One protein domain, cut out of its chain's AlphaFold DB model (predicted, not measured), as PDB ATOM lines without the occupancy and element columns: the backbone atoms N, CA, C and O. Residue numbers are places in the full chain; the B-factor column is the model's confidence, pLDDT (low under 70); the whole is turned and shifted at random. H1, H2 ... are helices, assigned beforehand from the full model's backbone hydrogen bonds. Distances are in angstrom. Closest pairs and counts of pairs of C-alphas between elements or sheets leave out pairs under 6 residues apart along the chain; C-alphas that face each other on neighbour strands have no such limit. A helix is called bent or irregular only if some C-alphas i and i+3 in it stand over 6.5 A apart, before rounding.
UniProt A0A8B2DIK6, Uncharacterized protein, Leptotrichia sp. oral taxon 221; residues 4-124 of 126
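What this domain is: This is residues 4 to 124 of the 126 residues of an uncharacterized protein of Leptotrichia sp. oral taxon 221 (UniProt A0A8B2DIK6). H1, H5 and H6 form a three-helix up-and-down bundle, with H2 packed on H1 and H6 at the side away from H5 and the short H3 crossing H2. After H3 the printed part runs out into a loose stretch, in which residues 56 to 68, with the tiny H4 at residues 61 to 64, stick out free of the body, and the long link of residues 65 to 80 then runs along the outside of the domain to the far end of the long H5, where H5 begins at residue 81. The printed part has 121 residues with six named helices, H1 to H6 in that order, and no named strand; the class is all helix. It is compact, with a radius of gyration of the C-alphas of 14.5 A, and spans 40 by 38 by 27 A.

How they stand to each other: H1, residues 4 to 19, and H5, residues 81 to 104, touch at a shallow tilt of 20 degrees, opposite ways; their closest C-alphas, of Val 12 and Leu 94, are 6.8 A apart, and H5 touches H1 with residues 87 to 98 alone. H6, residues 109 to 123, touches H1 at a shallow tilt of 31 degrees, the same way, closest at the C-alphas of Val 12 and Leu 118, 7.2 A. H5 and H6 are a helical hairpin, with the closest C-alphas, of Arg 91 and Leu 122, 6.5 A apart and a shallow tilt of 28 degrees. H2, residues 21 to 33, touches H6 at a shallow tilt of 30 degrees, opposite ways, with the C-alphas of Ala 23 and Tyr 121 closest at 6.2 A. H2 touches H1 with residues 22 to 24 alone, at a steep tilt of 49 degrees; the closest C-alphas, of Phe 16 and Leu 24, are 5.3 A apart. H3, residues 43 to 53, touches H2 about perpendicular, at 74 degrees, closest at the C-alphas of Phe 28 and Ala 49, 5.5 A. H4, residues 61 to 64, touches no helix. In H1, H5 and H6 every O i to N i+4 pair is within hydrogen-bond range, against 8 of 9 in H2 and 5 of 7 in H3; H4 is too short for such a pair.

Where its parts are: H1 begins at C-alpha 4, (167.159, 179.011, 253.050), and is 22.8 A long. H2 is 18.6 A and H3 14.8 A long; H3 is only just irregular, with C-alphas 44 and 47 6.9 A apart. H4 is 4.8 A long. H5 runs 34.8 A from C-alpha 81, (195.163, 181.642, 239.039). H6, 21.0 A long, ends at C-alpha 123, (177.379, 175.021, 234.668).

The domain as a whole: The two C-alphas farthest apart, of Gly 57 and Leu 104, are 40.9 A apart. The printed part has no cut. The link from H4 to H5, residues 65 to 80, is long. The mean pLDDT of the printed part is 79.8; residues 43, 46 and 48 to 75 are under 70.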
ATOM      1  N   GLU A   4     165.998 179.787 253.489       92.69
ATOM      2  CA  GLU A   4     167.159 179.011 253.050       92.69
ATOM      3  C   GLU A   4     167.333 179.077 251.529       92.69
ATOM      4  O   GLU A   4     168.423 179.386 251.050       92.69
ATOM      5  N   GLU A   5     166.246 178.871 250.782       93.81
ATOM      6  CA  GLU A   5     166.219 179.012 249.324       93.81
ATOM      7  C   GLU A   5     166.628 180.423 248.900       93.81
ATOM      8  O   GLU A   5     167.510 180.584 248.058       93.81
ATOM      9  N   LYS A   6     166.057 181.444 249.549       93.19
ATOM     10  CA  LYS A   6     166.377 182.847 249.272       93.19
ATOM     11  C   LYS A   6     167.854 183.145 249.497       93.19
ATOM     12  O   LYS A   6     168.501 183.730 248.631       93.19
ATOM     13  N   ASN A   7     168.406 182.706 250.627       93.31
ATOM     14  CA  ASN A   7     169.826 182.885 250.917       93.31
ATOM     15  C   ASN A   7     170.705 182.226 249.849       93.31
ATOM     16  O   ASN A   7     171.691 182.820 249.417       93.31
ATOM     17  N   LEU A   8     170.341 181.024 249.398       95.38
ATOM     18  CA  LEU A   8     171.106 180.307 248.385       95.38
ATOM     19  C   LEU A   8     171.048 181.005 247.021       95.38
ATOM     20  O   LEU A   8     172.088 181.195 246.392       95.38
ATOM     21  N   VAL A   9     169.864 181.456 246.598       94.38
ATOM     22  CA  VAL A   9     169.695 182.276 245.389       94.38
ATOM     23  C   VAL A   9     170.589 183.515 245.461       94.38
ATOM     24  O   VAL A   9     171.352 183.797 244.538       94.38
ATOM     25  N   GLU A  10     170.570 184.234 246.583       93.19
ATOM     26  CA  GLU A  10     171.386 185.434 246.758       93.19
ATOM     27  C   GLU A  10     172.893 185.152 246.780       93.19
ATOM     28  O   GLU A  10     173.657 185.944 246.220       93.19
ATOM     29  N   GLU A  11     173.341 184.035 247.367       95.06
ATOM     30  CA  GLU A  11     174.744 183.605 247.306       95.06
ATOM     31  C   GLU A  11     175.206 183.441 245.844       95.06
ATOM     32  O   GLU A  11     176.277 183.935 245.471       95.06
ATOM     33  N   VAL A  12     174.380 182.821 244.993       94.62
ATOM     34  CA  VAL A  12     174.678 182.657 243.560       94.62
ATOM     35  C   VAL A  12     174.722 184.005 242.845       94.62
ATOM     36  O   VAL A  12     175.683 184.309 242.129       94.62
ATOM     37  N   LEU A  13     173.731 184.868 243.070       92.56
ATOM     38  CA  LEU A  13     173.696 186.193 242.447       92.56
ATOM     39  C   LEU A  13     174.877 187.074 242.886       92.56
ATOM     40  O   LEU A  13     175.400 187.857 242.083       92.56
ATOM     41  N   MET A  14     175.352 186.924 244.125       92.38
ATOM     42  CA  MET A  14     176.572 187.573 244.609       92.38
ATOM     43  C   MET A  14     177.818 187.068 243.877       92.38
ATOM     44  O   MET A  14     178.644 187.888 243.451       92.38
ATOM     45  N   LEU A  15     177.942 185.751 243.674       91.81
ATOM     46  CA  LEU A  15     179.034 185.171 242.888       91.81
ATOM     47  C   LEU A  15     179.034 185.746 241.465       91.81
ATOM     48  O   LEU A  15     180.061 186.255 241.001       91.81
ATOM     49  N   PHE A  16     177.872 185.783 240.808       89.19
ATOM     50  CA  PHE A  16     177.744 186.377 239.478       89.19
ATOM     51  C   PHE A  16     178.052 187.875 239.471       89.19
ATOM     52  O   PHE A  16     178.744 188.366 238.581       89.19
ATOM     53  N   SER A  17     177.608 188.643 240.464       86.12
ATOM     54  CA  SER A  17     177.948 190.070 240.561       86.12
ATOM     55  C   SER A  17     179.466 190.296 240.595       86.12
ATOM     56  O   SER A  17     180.001 191.204 239.934       86.12
ATOM     57  N   ARG A  18     180.177 189.420 241.316       86.62
ATOM     58  CA  ARG A  18     181.624 189.498 241.500       86.62
ATOM     59  C   ARG A  18     182.394 189.012 240.279       86.62
ATOM     60  O   ARG A  18     183.283 189.737 239.830       86.62
ATOM     61  N   TYR A  19     182.043 187.872 239.700       85.12
ATOM     62  CA  TYR A  19     182.861 187.218 238.673       85.12
ATOM     63  C   TYR A  19     182.210 187.205 237.287       85.12
ATOM     64  O   TYR A  19     182.910 187.290 236.283       85.12
ATOM     65  N   GLU A  20     180.882 187.250 237.205       80.62
ATOM     66  CA  GLU A  20     180.122 186.992 235.977       80.62
ATOM     67  C   GLU A  20     178.944 187.952 235.787       80.62
ATOM     68  O   GLU A  20     177.793 187.562 235.601       80.62
ATOM     69  N   LYS A  21     179.215 189.265 235.762       79.81
ATOM     70  CA  LYS A  21     178.163 190.294 235.604       79.81
ATOM     71  C   LYS A  21     177.250 190.079 234.386       79.81
ATOM     72  O   LYS A  21     176.215 190.728 234.275       79.81
ATOM     73  N   ARG A  22     177.668 189.273 233.404       76.94
ATOM     74  CA  ARG A  22     176.837 188.878 232.259       76.94
ATOM     75  C   ARG A  22     175.805 187.818 232.646       76.94
ATOM     76  O   ARG A  22     174.658 188.045 232.283       76.94
ATOM     77  N   ALA A  23     176.184 186.785 233.401       82.38
ATOM     78  CA  ALA A  23     175.274 185.778 233.954       82.38
ATOM     79  C   ALA A  23     174.210 186.436 234.842       82.38
ATOM     80  O   ALA A  23     173.024 186.267 234.592       82.38
ATOM     81  N   LEU A  24     174.611 187.348 235.739       85.69
ATOM     82  CA  LEU A  24     173.665 188.102 236.577       85.69
ATOM     83  C   LEU A  24     172.591 188.843 235.757       85.69
ATOM     84  O   LEU A  24     171.409 188.822 236.077       85.69
ATOM     85  N   ARG A  25     172.994 189.502 234.663       81.81
ATOM     86  CA  ARG A  25     172.057 190.208 233.770       81.81
ATOM     87  C   ARG A  25     171.262 189.279 232.856       81.81
ATOM     88  O   ARG A  25     170.292 189.737 232.255       81.81
ATOM     89  N   ALA A  26     171.756 188.070 232.618       81.00
ATOM     90  CA  ALA A  26     171.072 187.065 231.821       81.00
ATOM     91  C   ALA A  26     169.965 186.431 232.665       81.00
ATOM     92  O   ALA A  26     168.823 186.469 232.233       81.00
ATOM     93  N   PHE A  27     170.271 186.051 233.910       86.69
ATOM     94  CA  PHE A  27     169.306 185.611 234.919       86.69
ATOM     95  C   PHE A  27     168.087 186.542 235.003       86.69
ATOM     96  O   PHE A  27     166.979 186.124 234.695       86.69
ATOM     97  N   PHE A  28     168.278 187.835 235.293       85.75
ATOM     98  CA  PHE A  28     167.135 188.753 235.425       85.75
ATOM     99  C   PHE A  28     166.334 188.958 234.134       85.75
ATOM    100  O   PHE A  28     165.155 189.289 234.202       85.75
ATOM    101  N   ARG A  29     166.960 188.784 232.964       80.81
ATOM    102  CA  ARG A  29     166.261 188.891 231.676       80.81
ATOM    103  C   ARG A  29     165.487 187.626 231.337       80.81
ATOM    104  O   ARG A  29     164.369 187.738 230.855       80.81
ATOM    105  N   SER A  30     166.058 186.456 231.601       82.31
ATOM    106  CA  SER A  30     165.347 185.180 231.501       82.31
ATOM    107  C   SER A  30     164.134 185.174 232.427       82.31
ATOM    108  O   SER A  30     163.035 184.929 231.953       82.31
ATOM    109  N   ALA A  31     164.296 185.601 233.685       85.44
ATOM    110  CA  ALA A  31     163.198 185.640 234.649       85.44
ATOM    111  C   ALA A  31     162.058 186.565 234.190       85.44
ATOM    112  O   ALA A  31     160.891 186.208 234.279       85.44
ATOM    113  N   GLU A  32     162.384 187.737 233.631       83.69
ATOM    114  CA  GLU A  32     161.382 188.640 233.053       83.69
ATOM    115  C   GLU A  32     160.676 188.030 231.829       83.69
ATOM    116  O   GLU A  32     159.451 188.090 231.736       83.69
ATOM    117  N   ASN A  33     161.430 187.431 230.901       80.38
ATOM    118  CA  ASN A  33     160.877 186.828 229.682       80.38
ATOM    119  C   ASN A  33     159.966 185.631 229.983       80.38
ATOM    120  O   ASN A  33     158.933 185.465 229.337       80.38
ATOM    121  N   GLU A  34     160.358 184.813 230.956       80.44
ATOM    122  CA  GLU A  34     159.652 183.601 231.376       80.44
ATOM    123  C   GLU A  34     158.585 183.894 232.441       80.44
ATOM    124  O   GLU A  34     157.855 182.996 232.844       80.44
ATOM    125  N   LYS A  35     158.432 185.166 232.843       86.25
ATOM    126  CA  LYS A  35     157.483 185.632 233.869       86.25
ATOM    127  C   LYS A  35     157.656 184.922 235.220       86.25
ATOM    128  O   LYS A  35     156.682 184.720 235.939       86.25
ATOM    129  N   ILE A  36     158.895 184.585 235.560       86.94
ATOM    130  CA  ILE A  36     159.274 183.984 236.839       86.94
ATOM    131  C   ILE A  36     159.282 185.075 237.910       86.94
ATOM    132  O   ILE A  36     159.882 186.144 237.729       86.94
ATOM    133  N   ASP A  37     158.619 184.809 239.033       89.00
ATOM    134  CA  ASP A  37     158.527 185.752 240.138       89.00
ATOM    135  C   ASP A  37     159.822 185.753 240.956       89.00
ATOM    136  O   ASP A  37     160.137 184.818 241.688       89.00
ATOM    137  N   VAL A  38     160.572 186.844 240.832       86.81
ATOM    138  CA  VAL A  38     161.811 187.102 241.576       86.81
ATOM    139  C   VAL A  38     161.657 188.243 242.585       86.81
ATOM    140  O   VAL A  38     162.659 188.789 243.044       86.81
ATOM    141  N   SER A  39     160.421 188.634 242.912       84.88
ATOM    142  CA  SER A  39     160.123 189.737 243.839       84.88
ATOM    143  C   SER A  39     160.681 189.511 245.244       84.88
ATOM    144  O   SER A  39     161.020 190.462 245.941       84.88
ATOM    145  N   GLU A  40     160.841 188.249 245.644       84.38
ATOM    146  CA  GLU A  40     161.393 187.891 246.947       84.38
ATOM    147  C   GLU A  40     162.919 188.077 247.051       84.38
ATOM    148  O   GLU A  40     163.457 188.022 248.160       84.38
ATOM    149  N   ILE A  41     163.635 188.304 245.943       83.94
ATOM    150  CA  ILE A  41     165.095 188.504 245.927       83.94
ATOM    151  C   ILE A  41     165.445 189.924 246.405       83.94
ATOM    152  O   ILE A  41     164.800 190.889 246.012       83.94
ATOM    153  N   ASP A  42     166.491 190.056 247.232       74.44
ATOM    154  CA  ASP A  42     166.939 191.325 247.834       74.44
ATOM    155  C   ASP A  42     167.066 192.501 246.836       74.44
ATOM    156  O   ASP A  42     167.709 192.402 245.779       74.44
ATOM    157  N   GLU A  43     166.510 193.650 247.243       69.06
ATOM    158  CA  GLU A  43     166.542 194.949 246.563       69.06
ATOM    159  C   GLU A  43     167.957 195.385 246.151       69.06
ATOM    160  O   GLU A  43     168.135 196.109 245.164       69.06
ATOM    161  N   LYS A  44     169.014 194.905 246.829       79.00
ATOM    162  CA  LYS A  44     170.406 195.173 246.423       79.00
ATOM    163  C   LYS A  44     170.690 194.768 244.970       79.00
ATOM    164  O   LYS A  44     171.572 195.350 244.327       79.00
ATOM    165  N   PHE A  45     169.939 193.806 244.427       75.69
ATOM    166  CA  PHE A  45     170.016 193.402 243.025       75.69
ATOM    167  C   PHE A  45     169.024 194.129 242.109       75.69
ATOM    168  O   PHE A  45     169.208 194.100 240.889       75.69
ATOM    169  N   GLU A  46     168.037 194.842 242.647       69.19
ATOM    170  CA  GLU A  46     166.968 195.507 241.896       69.19
ATOM    171  C   GLU A  46     167.515 196.544 240.912       69.19
ATOM    172  O   GLU A  46     167.157 196.540 239.737       69.19
ATOM    173  N   LYS A  47     168.515 197.340 241.315       70.69
ATOM    174  CA  LYS A  47     169.205 198.278 240.405       70.69
ATOM    175  C   LYS A  47     169.882 197.575 239.221       70.69
ATOM    176  O   LYS A  47     170.070 198.179 238.160       70.69
ATOM    177  N   ILE A  48     170.319 196.324 239.391       68.44
ATOM    178  CA  ILE A  48     170.930 195.516 238.325       68.44
ATOM    179  C   ILE A  48     169.841 194.875 237.461       68.44
ATOM    180  O   ILE A  48     169.973 194.883 236.232       68.44
ATOM    181  N   ALA A  49     168.775 194.372 238.083       63.34
ATOM    182  CA  ALA A  49     167.596 193.857 237.404       63.34
ATOM    183  C   ALA A  49     166.988 194.942 236.505       63.34
ATOM    184  O   ALA A  49     166.943 194.774 235.292       63.34
ATOM    185  N   GLU A  50     166.678 196.115 237.053       64.19
ATOM    186  CA  GLU A  50     166.088 197.254 236.351       64.19
ATOM    187  C   GLU A  50     166.926 197.704 235.143       64.19
ATOM    188  O   GLU A  50     166.415 197.860 234.030       64.19
ATOM    189  N   LYS A  51     168.250 197.835 235.307       63.75
ATOM    190  CA  LYS A  51     169.164 198.143 234.189       63.75
ATOM    191  C   LYS A  51     169.185 197.055 233.114       63.75
ATOM    192  O   LYS A  51     169.513 197.349 231.962       63.75
ATOM    193  N   SER A  52     168.887 195.813 233.481       60.84
ATOM    194  CA  SER A  52     168.809 194.687 232.550       60.84
ATOM    195  C   SER A  52     167.484 194.685 231.781       60.84
ATOM    196  O   SER A  52     167.531 194.489 230.567       60.84
ATOM    197  N   ARG A  53     166.361 195.015 232.444       59.28
ATOM    198  CA  ARG A  53     165.010 195.151 231.851       59.28
ATOM    199  C   ARG A  53     164.906 196.313 230.855       59.28
ATOM    200  O   ARG A  53     164.308 196.206 229.789       59.28
ATOM    201  N   ARG A  54     165.565 197.444 231.149       58.03
ATOM    202  CA  ARG A  54     165.536 198.663 230.307       58.03
ATOM    203  C   ARG A  54     166.172 198.501 228.918       58.03
ATOM    204  O   ARG A  54     165.961 199.353 228.057       58.03
ATOM    205  N   LYS A  55     166.927 197.428 228.651       56.78
ATOM    206  CA  LYS A  55     167.449 197.128 227.305       56.78
ATOM    207  C   LYS A  55     166.365 196.497 226.420       56.78
ATOM    208  O   LYS A  55     166.493 195.354 225.993       56.78
ATOM    209  N   LYS A  56     165.316 197.266 226.113       46.84
ATOM    210  CA  LYS A  56     164.335 196.936 225.071       46.84
ATOM    211  C   LYS A  56     165.009 197.032 223.703       46.84
ATOM    212  O   LYS A  56     165.292 198.128 223.234       46.84
ATOM    213  N   GLY A  57     165.287 195.890 223.081       48.00
ATOM    214  CA  GLY A  57     165.737 195.853 221.688       48.00
ATOM    215  C   GLY A  57     166.680 194.710 221.351       48.00
ATOM    216  O   GLY A  57     167.786 194.969 220.898       48.00
ATOM    217  N   LEU A  58     166.275 193.456 221.567       47.00
ATOM    218  CA  LEU A  58     166.890 192.306 220.892       47.00
ATOM    219  C   LEU A  58     165.968 191.081 220.995       47.00
ATOM    220  O   LEU A  58     166.300 190.069 221.599       47.00
ATOM    221  N   LEU A  59     164.834 191.128 220.290       42.59
ATOM    222  CA  LEU A  59     164.063 189.925 219.919       42.59
ATOM    223  C   LEU A  59     164.906 188.890 219.117       42.59
ATOM    224  O   LEU A  59     164.426 187.818 218.781       42.59
ATOM    225  N   ASN A  60     166.191 189.179 218.866       44.69
ATOM    226  CA  ASN A  60     167.202 188.307 218.265       44.69
ATOM    227  C   ASN A  60     168.047 187.490 219.275       44.69
ATOM    228  O   ASN A  60     169.008 186.839 218.861       44.69
ATOM    229  N   ASP A  61     167.770 187.529 220.585       47.97
ATOM    230  CA  ASP A  61     168.672 186.930 221.587       47.97
ATOM    231  C   ASP A  61     168.486 185.419 221.840       47.97
ATOM    232  O   ASP A  61     169.464 184.771 222.205       47.97
ATOM    233  N   ILE A  62     167.326 184.815 221.537       44.66
ATOM    234  CA  ILE A  62     167.124 183.353 221.683       44.66
ATOM    235  C   ILE A  62     167.913 182.566 220.621       44.66
ATOM    236  O   ILE A  62     168.600 181.602 220.947       44.66
ATOM    237  N   LYS A  63     167.950 183.033 219.362       41.00
ATOM    238  CA  LYS A  63     168.818 182.445 218.314       41.00
ATOM    239  C   LYS A  63     170.315 182.715 218.535       41.00
ATOM    240  O   LYS A  63     171.151 181.994 218.003       41.00
ATOM    241  N   ASN A  64     170.665 183.721 219.338       45.31
ATOM    242  CA  ASN A  64     172.053 184.048 219.682       45.31
ATOM    243  C   ASN A  64     172.536 183.421 220.996       45.31
ATOM    244  O   ASN A  64     173.720 183.556 221.310       45.31
ATOM    245  N   LEU A  65     171.669 182.755 221.763       46.94
ATOM    246  CA  LEU A  65     172.046 182.093 223.015       46.94
ATOM    247  C   LEU A  65     173.082 180.987 222.766       46.94
ATOM    248  O   LEU A  65     174.052 180.916 223.511       46.94
ATOM    249  N   TYR A  66     172.969 180.247 221.654       43.81
ATOM    250  CA  TYR A  66     173.955 179.239 221.235       43.81
ATOM    251  C   TYR A  66     175.295 179.835 220.756       43.81
ATOM    252  O   TYR A  66     176.358 179.357 221.129       43.81
ATOM    253  N   VAL A  67     175.291 180.935 219.992       45.25
ATOM    254  CA  VAL A  67     176.537 181.553 219.474       45.25
ATOM    255  C   VAL A  67     177.261 182.392 220.545       45.25
ATOM    256  O   VAL A  67     178.467 182.631 220.472       45.25
ATOM    257  N   LYS A  68     176.552 182.838 221.593       45.84
ATOM    258  CA  LYS A  68     177.124 183.579 222.733       45.84
ATOM    259  C   LYS A  68     177.691 182.678 223.839       45.84
ATOM    260  O   LYS A  68     178.204 183.242 224.812       45.84
ATOM    261  N   GLN A  69     177.688 181.351 223.654       48.94
ATOM    262  CA  GLN A  69     178.157 180.345 224.619       48.94
ATOM    263  C   GLN A  69     179.628 180.495 225.069       48.94
ATOM    264  O   GLN A  69     180.041 179.854 226.017       48.94
ATOM    265  N   PHE A  70     180.415 181.397 224.470       48.81
ATOM    266  CA  PHE A  70     181.820 181.616 224.856       48.81
ATOM    267  C   PHE A  70     182.149 183.061 225.261       48.81
ATOM    268  O   PHE A  70     183.277 183.382 225.635       48.81
ATOM    269  N   ARG A  71     181.183 183.994 225.196       51.16
ATOM    270  CA  ARG A  71     181.447 185.429 225.446       51.16
ATOM    271  C   ARG A  71     181.121 185.892 226.867       51.16
ATOM    272  O   ARG A  71     181.374 187.064 227.172       51.16
ATOM    273  N   PHE A  72     180.552 185.064 227.740       57.38
ATOM    274  CA  PHE A  72     180.215 185.474 229.114       57.38
ATOM    275  C   PHE A  72     181.421 185.489 230.069       57.38
ATOM    276  O   PHE A  72     181.453 186.341 230.958       57.38
ATOM    277  N   LEU A  73     182.476 184.720 229.776       60.25
ATOM    278  CA  LEU A  73     183.666 184.528 230.623       60.25
ATOM    279  C   LEU A  73     184.682 185.684 230.623       60.25
ATOM    280  O   LEU A  73     185.754 185.576 231.208       60.25
ATOM    281  N   LYS A  74     184.388 186.836 230.000       64.88
ATOM    282  CA  LYS A  74     185.388 187.911 229.794       64.88
ATOM    283  C   LYS A  74     186.041 188.418 231.089       64.88
ATOM    284  O   LYS A  74     187.144 188.954 231.031       64.88
ATOM    285  N   LYS A  75     185.356 188.320 232.233       68.62
ATOM    286  CA  LYS A  75     185.926 188.714 233.527       68.62
ATOM    287  C   LYS A  75     186.712 187.568 234.169       68.62
ATOM    288  O   LYS A  75     187.806 187.839 234.638       68.62
ATOM    289  N   ILE A  76     186.229 186.328 234.082       71.56
ATOM    290  CA  ILE A  76     186.957 185.138 234.548       71.56
ATOM    291  C   ILE A  76     188.289 184.968 233.808       71.56
ATOM    292  O   ILE A  76     189.320 184.720 234.423       71.56
ATOM    293  N   LEU A  77     188.311 185.230 232.498       71.56
ATOM    294  CA  LEU A  77     189.534 185.204 231.690       71.56
ATOM    295  C   LEU A  77     190.617 186.187 232.172       71.56
ATOM    296  O   LEU A  77     191.788 185.973 231.877       71.56
ATOM    297  N   LYS A  78     190.237 187.246 232.898       81.19
ATOM    298  CA  LYS A  78     191.153 188.263 233.441       81.19
ATOM    299  C   LYS A  78     191.606 187.991 234.874       81.19
ATOM    300  O   LYS A  78     192.430 188.748 235.373       81.19
ATOM    301  N   LEU A  79     191.028 186.990 235.530       83.88
ATOM    302  CA  LEU A  79     191.389 186.619 236.891       83.88
ATOM    303  C   LEU A  79     192.768 185.964 236.912       83.88
ATOM    304  O   LEU A  79     193.142 185.253 235.968       83.88
ATOM    305  N   ASP A  80     193.491 186.163 238.007       90.31
ATOM    306  CA  ASP A  80     194.694 185.383 238.276       90.31
ATOM    307  C   ASP A  80     194.349 183.918 238.634       90.31
ATOM    308  O   ASP A  80     193.182 183.533 238.764       90.31
ATOM    309  N   ALA A  81     195.367 183.064 238.757       89.00
ATOM    310  CA  ALA A  81     195.163 181.642 239.039       89.00
ATOM    311  C   ALA A  81     194.444 181.392 240.379       89.00
ATOM    312  O   ALA A  81     193.589 180.510 240.462       89.00
ATOM    313  N   LYS A  82     194.744 182.193 241.408       91.88
ATOM    314  CA  LYS A  82     194.155 182.066 242.744       91.88
ATOM    315  C   LYS A  82     192.688 182.484 242.729       91.88
ATOM    316  O   LYS A  82     191.838 181.809 243.300       91.88
ATOM    317  N   GLU A  83     192.371 183.580 242.054       89.81
ATOM    318  CA  GLU A  83     191.007 184.059 241.877       89.81
ATOM    319  C   GLU A  83     190.152 183.076 241.069       89.81
ATOM    320  O   GLU A  83     188.993 182.852 241.428       89.81
ATOM    321  N   LYS A  84     190.715 182.453 240.023       89.00
ATOM    322  CA  LYS A  84     190.040 181.382 239.267       89.00
ATOM    323  C   LYS A  84     189.747 180.171 240.139       89.00
ATOM    324  O   LYS A  84     188.651 179.622 240.069       89.00
ATOM    325  N   GLU A  85     190.698 179.767 240.976       91.06
ATOM    326  CA  GLU A  85     190.507 178.647 241.892       91.06
ATOM    327  C   GLU A  85     189.422 178.943 242.936       91.06
ATOM    328  O   GLU A  85     188.539 178.112 243.150       91.06
ATOM    329  N   ILE A  86     189.433 180.140 243.534       92.69
ATOM    330  CA  ILE A  86     188.385 180.584 244.464       92.69
ATOM    331  C   ILE A  86     187.021 180.553 243.772       92.69
ATOM    332  O   ILE A  86     186.080 179.976 244.309       92.69
ATOM    333  N   TYR A  87     186.919 181.129 242.574       90.62
ATOM    334  CA  TYR A  87     185.675 181.131 241.809       90.62
ATOM    335  C   TYR A  87     185.184 179.703 241.522       90.62
ATOM    336  O   TYR A  87     184.023 179.400 241.789       90.62
ATOM    337  N   ARG A  88     186.066 178.801 241.067       90.38
ATOM    338  CA  ARG A  88     185.728 177.394 240.799       90.38
ATOM    339  C   ARG A  88     185.232 176.670 242.053       90.38
ATOM    340  O   ARG A  88     184.241 175.947 241.979       90.38
ATOM    341  N   ARG A  89     185.897 176.864 243.199       93.88
ATOM    342  CA  ARG A  89     185.500 176.258 244.482       93.88
ATOM    343  C   ARG A  89     184.143 176.771 244.956       93.88
ATOM    344  O   ARG A  89     183.290 175.969 245.321       93.88
ATOM    345  N   GLU A  90     183.930 178.086 244.926       94.75
ATOM    346  CA  GLU A  90     182.654 178.688 245.330       94.75
ATOM    347  C   GLU A  90     181.513 178.241 244.410       94.75
ATOM    348  O   GLU A  90     180.443 177.888 244.897       94.75
ATOM    349  N   ARG A  91     181.754 178.176 243.096       93.44
ATOM    350  CA  ARG A  91     180.781 177.682 242.117       93.44
ATOM    351  C   ARG A  91     180.352 176.248 242.415       93.44
ATOM    352  O   ARG A  91     179.160 175.989 242.550       93.44
ATOM    353  N   LEU A  92     181.318 175.341 242.581       94.31
ATOM    354  CA  LEU A  92     181.045 173.938 242.899       94.31
ATOM    355  C   LEU A  92     180.292 173.799 244.229       94.31
ATOM    356  O   LEU A  92     179.341 173.029 244.318       94.31
ATOM    357  N   ARG A  93     180.672 174.582 245.250       96.69
ATOM    358  CA  ARG A  93     179.963 174.607 246.538       96.69
ATOM    359  C   ARG A  93     178.488 174.969 246.361       96.69
ATOM    360  O   ARG A  93     177.644 174.379 247.025       96.69
ATOM    361  N   LEU A  94     178.179 175.954 245.516       96.75
ATOM    362  CA  LEU A  94     176.803 176.402 245.296       96.75
ATOM    363  C   LEU A  94     175.976 175.373 244.528       96.75
ATOM    364  O   LEU A  94     174.855 175.118 244.948       96.75
ATOM    365  N   ILE A  95     176.539 174.737 243.495       94.88
ATOM    366  CA  ILE A  95     175.878 173.631 242.777       94.88
ATOM    367  C   ILE A  95     175.491 172.525 243.766       94.88
ATOM    368  O   ILE A  95     174.315 172.203 243.903       94.88
ATOM    369  N   LEU A  96     176.446 172.051 244.573       95.44
ATOM    370  CA  LEU A  96     176.190 171.009 245.574       95.44
ATOM    371  C   LEU A  96     175.138 171.428 246.614       95.44
ATOM    372  O   LEU A  96     174.352 170.604 247.076       95.44
ATOM    373  N   LYS A  97     175.109 172.704 247.023       96.62
ATOM    374  CA  LYS A  97     174.065 173.208 247.930       96.62
ATOM    375  C   LYS A  97     172.677 173.153 247.280       96.62
ATOM    376  O   LYS A  97     171.727 172.801 247.974       96.62
ATOM    377  N   ILE A  98     172.560 173.489 245.994       95.00
ATOM    378  CA  ILE A  98     171.286 173.439 245.260       95.00
ATOM    379  C   ILE A  98     170.817 171.986 245.124       95.00
ATOM    380  O   ILE A  98     169.679 171.679 245.481       95.00
ATOM    381  N   GLU A  99     171.703 171.083 244.702       93.56
ATOM    382  CA  GLU A  99     171.409 169.650 244.578       93.56
ATOM    383  C   GLU A  99     170.945 169.043 245.909       93.56
ATOM    384  O   GLU A  99     169.914 168.371 245.968       93.56
ATOM    385  N   ASN A 100     171.655 169.334 247.005       94.75
ATOM    386  CA  ASN A 100     171.270 168.873 248.340       94.75
ATOM    387  C   ASN A 100     169.890 169.402 248.747       94.75
ATOM    388  O   ASN A 100     169.067 168.648 249.264       94.75
ATOM    389  N   LEU A 101     169.611 170.682 248.497       93.94
ATOM    390  CA  LEU A 101     168.328 171.298 248.830       93.94
ATOM    391  C   LEU A 101     167.166 170.652 248.055       93.94
ATOM    392  O   LEU A 101     166.120 170.382 248.649       93.94
ATOM    393  N   ARG A 102     167.373 170.313 246.773       91.00
ATOM    394  CA  ARG A 102     166.417 169.542 245.953       91.00
ATOM    395  C   ARG A 102     166.220 168.113 246.461       91.00
ATOM    396  O   ARG A 102     165.108 167.593 246.405       91.00
ATOM    397  N   GLY A 103     167.280 167.473 246.956       90.88
ATOM    398  CA  GLY A 103     167.209 166.126 247.529       90.88
ATOM    399  C   GLY A 103     166.459 166.066 248.864       90.88
ATOM    400  O   GLY A 103     165.857 165.044 249.187       90.88
ATOM    401  N   LEU A 104     166.471 167.158 249.634       91.44
ATOM    402  CA  LEU A 104     165.854 167.222 250.963       91.44
ATOM    403  C   LEU A 104     164.354 167.522 250.930       91.44
ATOM    404  O   LEU A 104     163.625 167.077 251.819       91.44
ATOM    405  N   ARG A 105     163.880 168.299 249.953       88.25
ATOM    406  CA  ARG A 105     162.463 168.666 249.866       88.25
ATOM    407  C   ARG A 105     162.015 168.978 248.449       88.25
ATOM    408  O   ARG A 105     162.790 169.409 247.601       88.25
ATOM    409  N   LYS A 106     160.706 168.845 248.233       91.25
ATOM    410  CA  LYS A 106     160.054 169.334 247.020       91.25
ATOM    411  C   LYS A 106     159.970 170.860 247.065       91.25
ATOM    412  O   LYS A 106     159.478 171.422 248.042       91.25
ATOM    413  N   LEU A 107     160.432 171.499 245.998       92.94
ATOM    414  CA  LEU A 107     160.328 172.941 245.798       92.94
ATOM    415  C   LEU A 107     158.997 173.279 245.128       92.94
ATOM    416  O   LEU A 107     158.440 172.458 244.393       92.94
ATOM    417  N   ASP A 108     158.486 174.478 245.389       93.75
ATOM    418  CA  ASP A 108     157.408 175.021 244.571       93.75
ATOM    419  C   ASP A 108     157.906 175.288 243.142       93.75
ATOM    420  O   ASP A 108     159.109 175.391 242.891       93.75
ATOM    421  N   GLU A 109     156.970 175.371 242.202       92.94
ATOM    422  CA  GLU A 109     157.264 175.493 240.774       92.94
ATOM    423  C   GLU A 109     158.126 176.723 240.462       92.94
ATOM    424  O   GLU A 109     159.146 176.607 239.788       92.94
ATOM    425  N   ASN A 110     157.792 177.881 241.036       93.50
ATOM    426  CA  ASN A 110     158.523 179.118 240.784       93.50
ATOM    427  C   ASN A 110     159.957 179.053 241.334       93.50
ATOM    428  O   ASN A 110     160.913 179.393 240.638       93.50
ATOM    429  N   THR A 111     160.128 178.564 242.563       93.75
ATOM    430  CA  THR A 111     161.456 178.363 243.161       93.75
ATOM    431  C   THR A 111     162.277 177.338 242.372       93.75
ATOM    432  O   THR A 111     163.474 177.539 242.161       93.75
ATOM    433  N   SER A 112     161.644 176.264 241.895       93.62
ATOM    434  CA  SER A 112     162.285 175.254 241.052       93.62
ATOM    435  C   SER A 112     162.826 175.860 239.754       93.62
ATOM    436  O   SER A 112     163.980 175.606 239.402       93.62
ATOM    437  N   GLU A 113     162.050 176.711 239.078       92.50
ATOM    438  CA  GLU A 113     162.509 177.385 237.856       92.50
ATOM    439  C   GLU A 113     163.648 178.375 238.114       92.50
ATOM    440  O   GLU A 113     164.621 178.423 237.355       92.50
ATOM    441  N   ILE A 114     163.605 179.103 239.233       93.62
ATOM    442  CA  ILE A 114     164.725 179.959 239.644       93.62
ATOM    443  C   ILE A 114     166.005 179.130 239.781       93.62
ATOM    444  O   ILE A 114     167.043 179.525 239.244       93.62
ATOM    445  N   PHE A 115     165.957 177.980 240.458       94.62
ATOM    446  CA  PHE A 115     167.136 177.126 240.602       94.62
ATOM    447  C   PHE A 115     167.597 176.517 239.277       94.62
ATOM    448  O   PHE A 115     168.799 176.548 239.024       94.62
ATOM    449  N   ASN A 116     166.682 176.072 238.406       91.06
ATOM    450  CA  ASN A 116     167.023 175.575 237.065       91.06
ATOM    451  C   ASN A 116     167.840 176.619 236.285       91.06
ATOM    452  O   ASN A 116     168.873 176.313 235.687       91.06
ATOM    453  N   MET A 117     167.404 177.879 236.328       90.31
ATOM    454  CA  MET A 117     168.122 178.973 235.683       90.31
ATOM    455  C   MET A 117     169.496 179.224 236.309       90.31
ATOM    456  O   MET A 117     170.463 179.477 235.588       90.31
ATOM    457  N   LEU A 118     169.600 179.211 237.641       91.81
ATOM    458  CA  LEU A 118     170.873 179.432 238.329       91.81
ATOM    459  C   LEU A 118     171.884 178.329 238.014       91.81
ATOM    460  O   LEU A 118     173.028 178.652 237.699       91.81
ATOM    461  N   GLU A 119     171.464 177.064 238.051       90.94
ATOM    462  CA  GLU A 119     172.290 175.904 237.694       90.94
ATOM    463  C   GLU A 119     172.775 176.001 236.250       90.94
ATOM    464  O   GLU A 119     173.981 175.940 236.016       90.94
ATOM    465  N   PHE A 120     171.879 176.310 235.304       87.50
ATOM    466  CA  PHE A 120     172.256 176.531 233.909       87.50
ATOM    467  C   PHE A 120     173.412 177.537 233.777       87.50
ATOM    468  O   PHE A 120     174.391 177.275 233.081       87.50
ATOM    469  N   TYR A 121     173.342 178.678 234.474       85.06
ATOM    470  CA  TYR A 121     174.402 179.690 234.420       85.06
ATOM    471  C   TYR A 121     175.661 179.327 235.226       85.06
ATOM    472  O   TYR A 121     176.740 179.801 234.875       85.06
ATOM    473  N   LEU A 122     175.550 178.507 236.274       88.50
ATOM    474  CA  LEU A 122     176.690 177.986 237.042       88.50
ATOM    475  C   LEU A 122     177.457 176.893 236.276       88.50
ATOM    476  O   LEU A 122     178.662 176.732 236.474       88.50
ATOM    477  N   GLU A 123     176.791 176.149 235.401       83.62
ATOM    478  CA  GLU A 123     177.379 175.021 234.668       83.62
ATOM    479  C   GLU A 123     178.012 175.408 233.326       83.62
ATOM    480  O   GLU A 123     178.758 174.619 232.750       83.62
ATOM    481  N   MET A 124     177.799 176.635 232.844       70.12
ATOM    482  CA  MET A 124     178.289 177.104 231.539       70.12
ATOM    483  C   MET A 124     179.833 177.223 231.403       70.12
ATOM    484  O   MET A 124     180.314 177.789 230.426       70.12
TER     485      MET A 124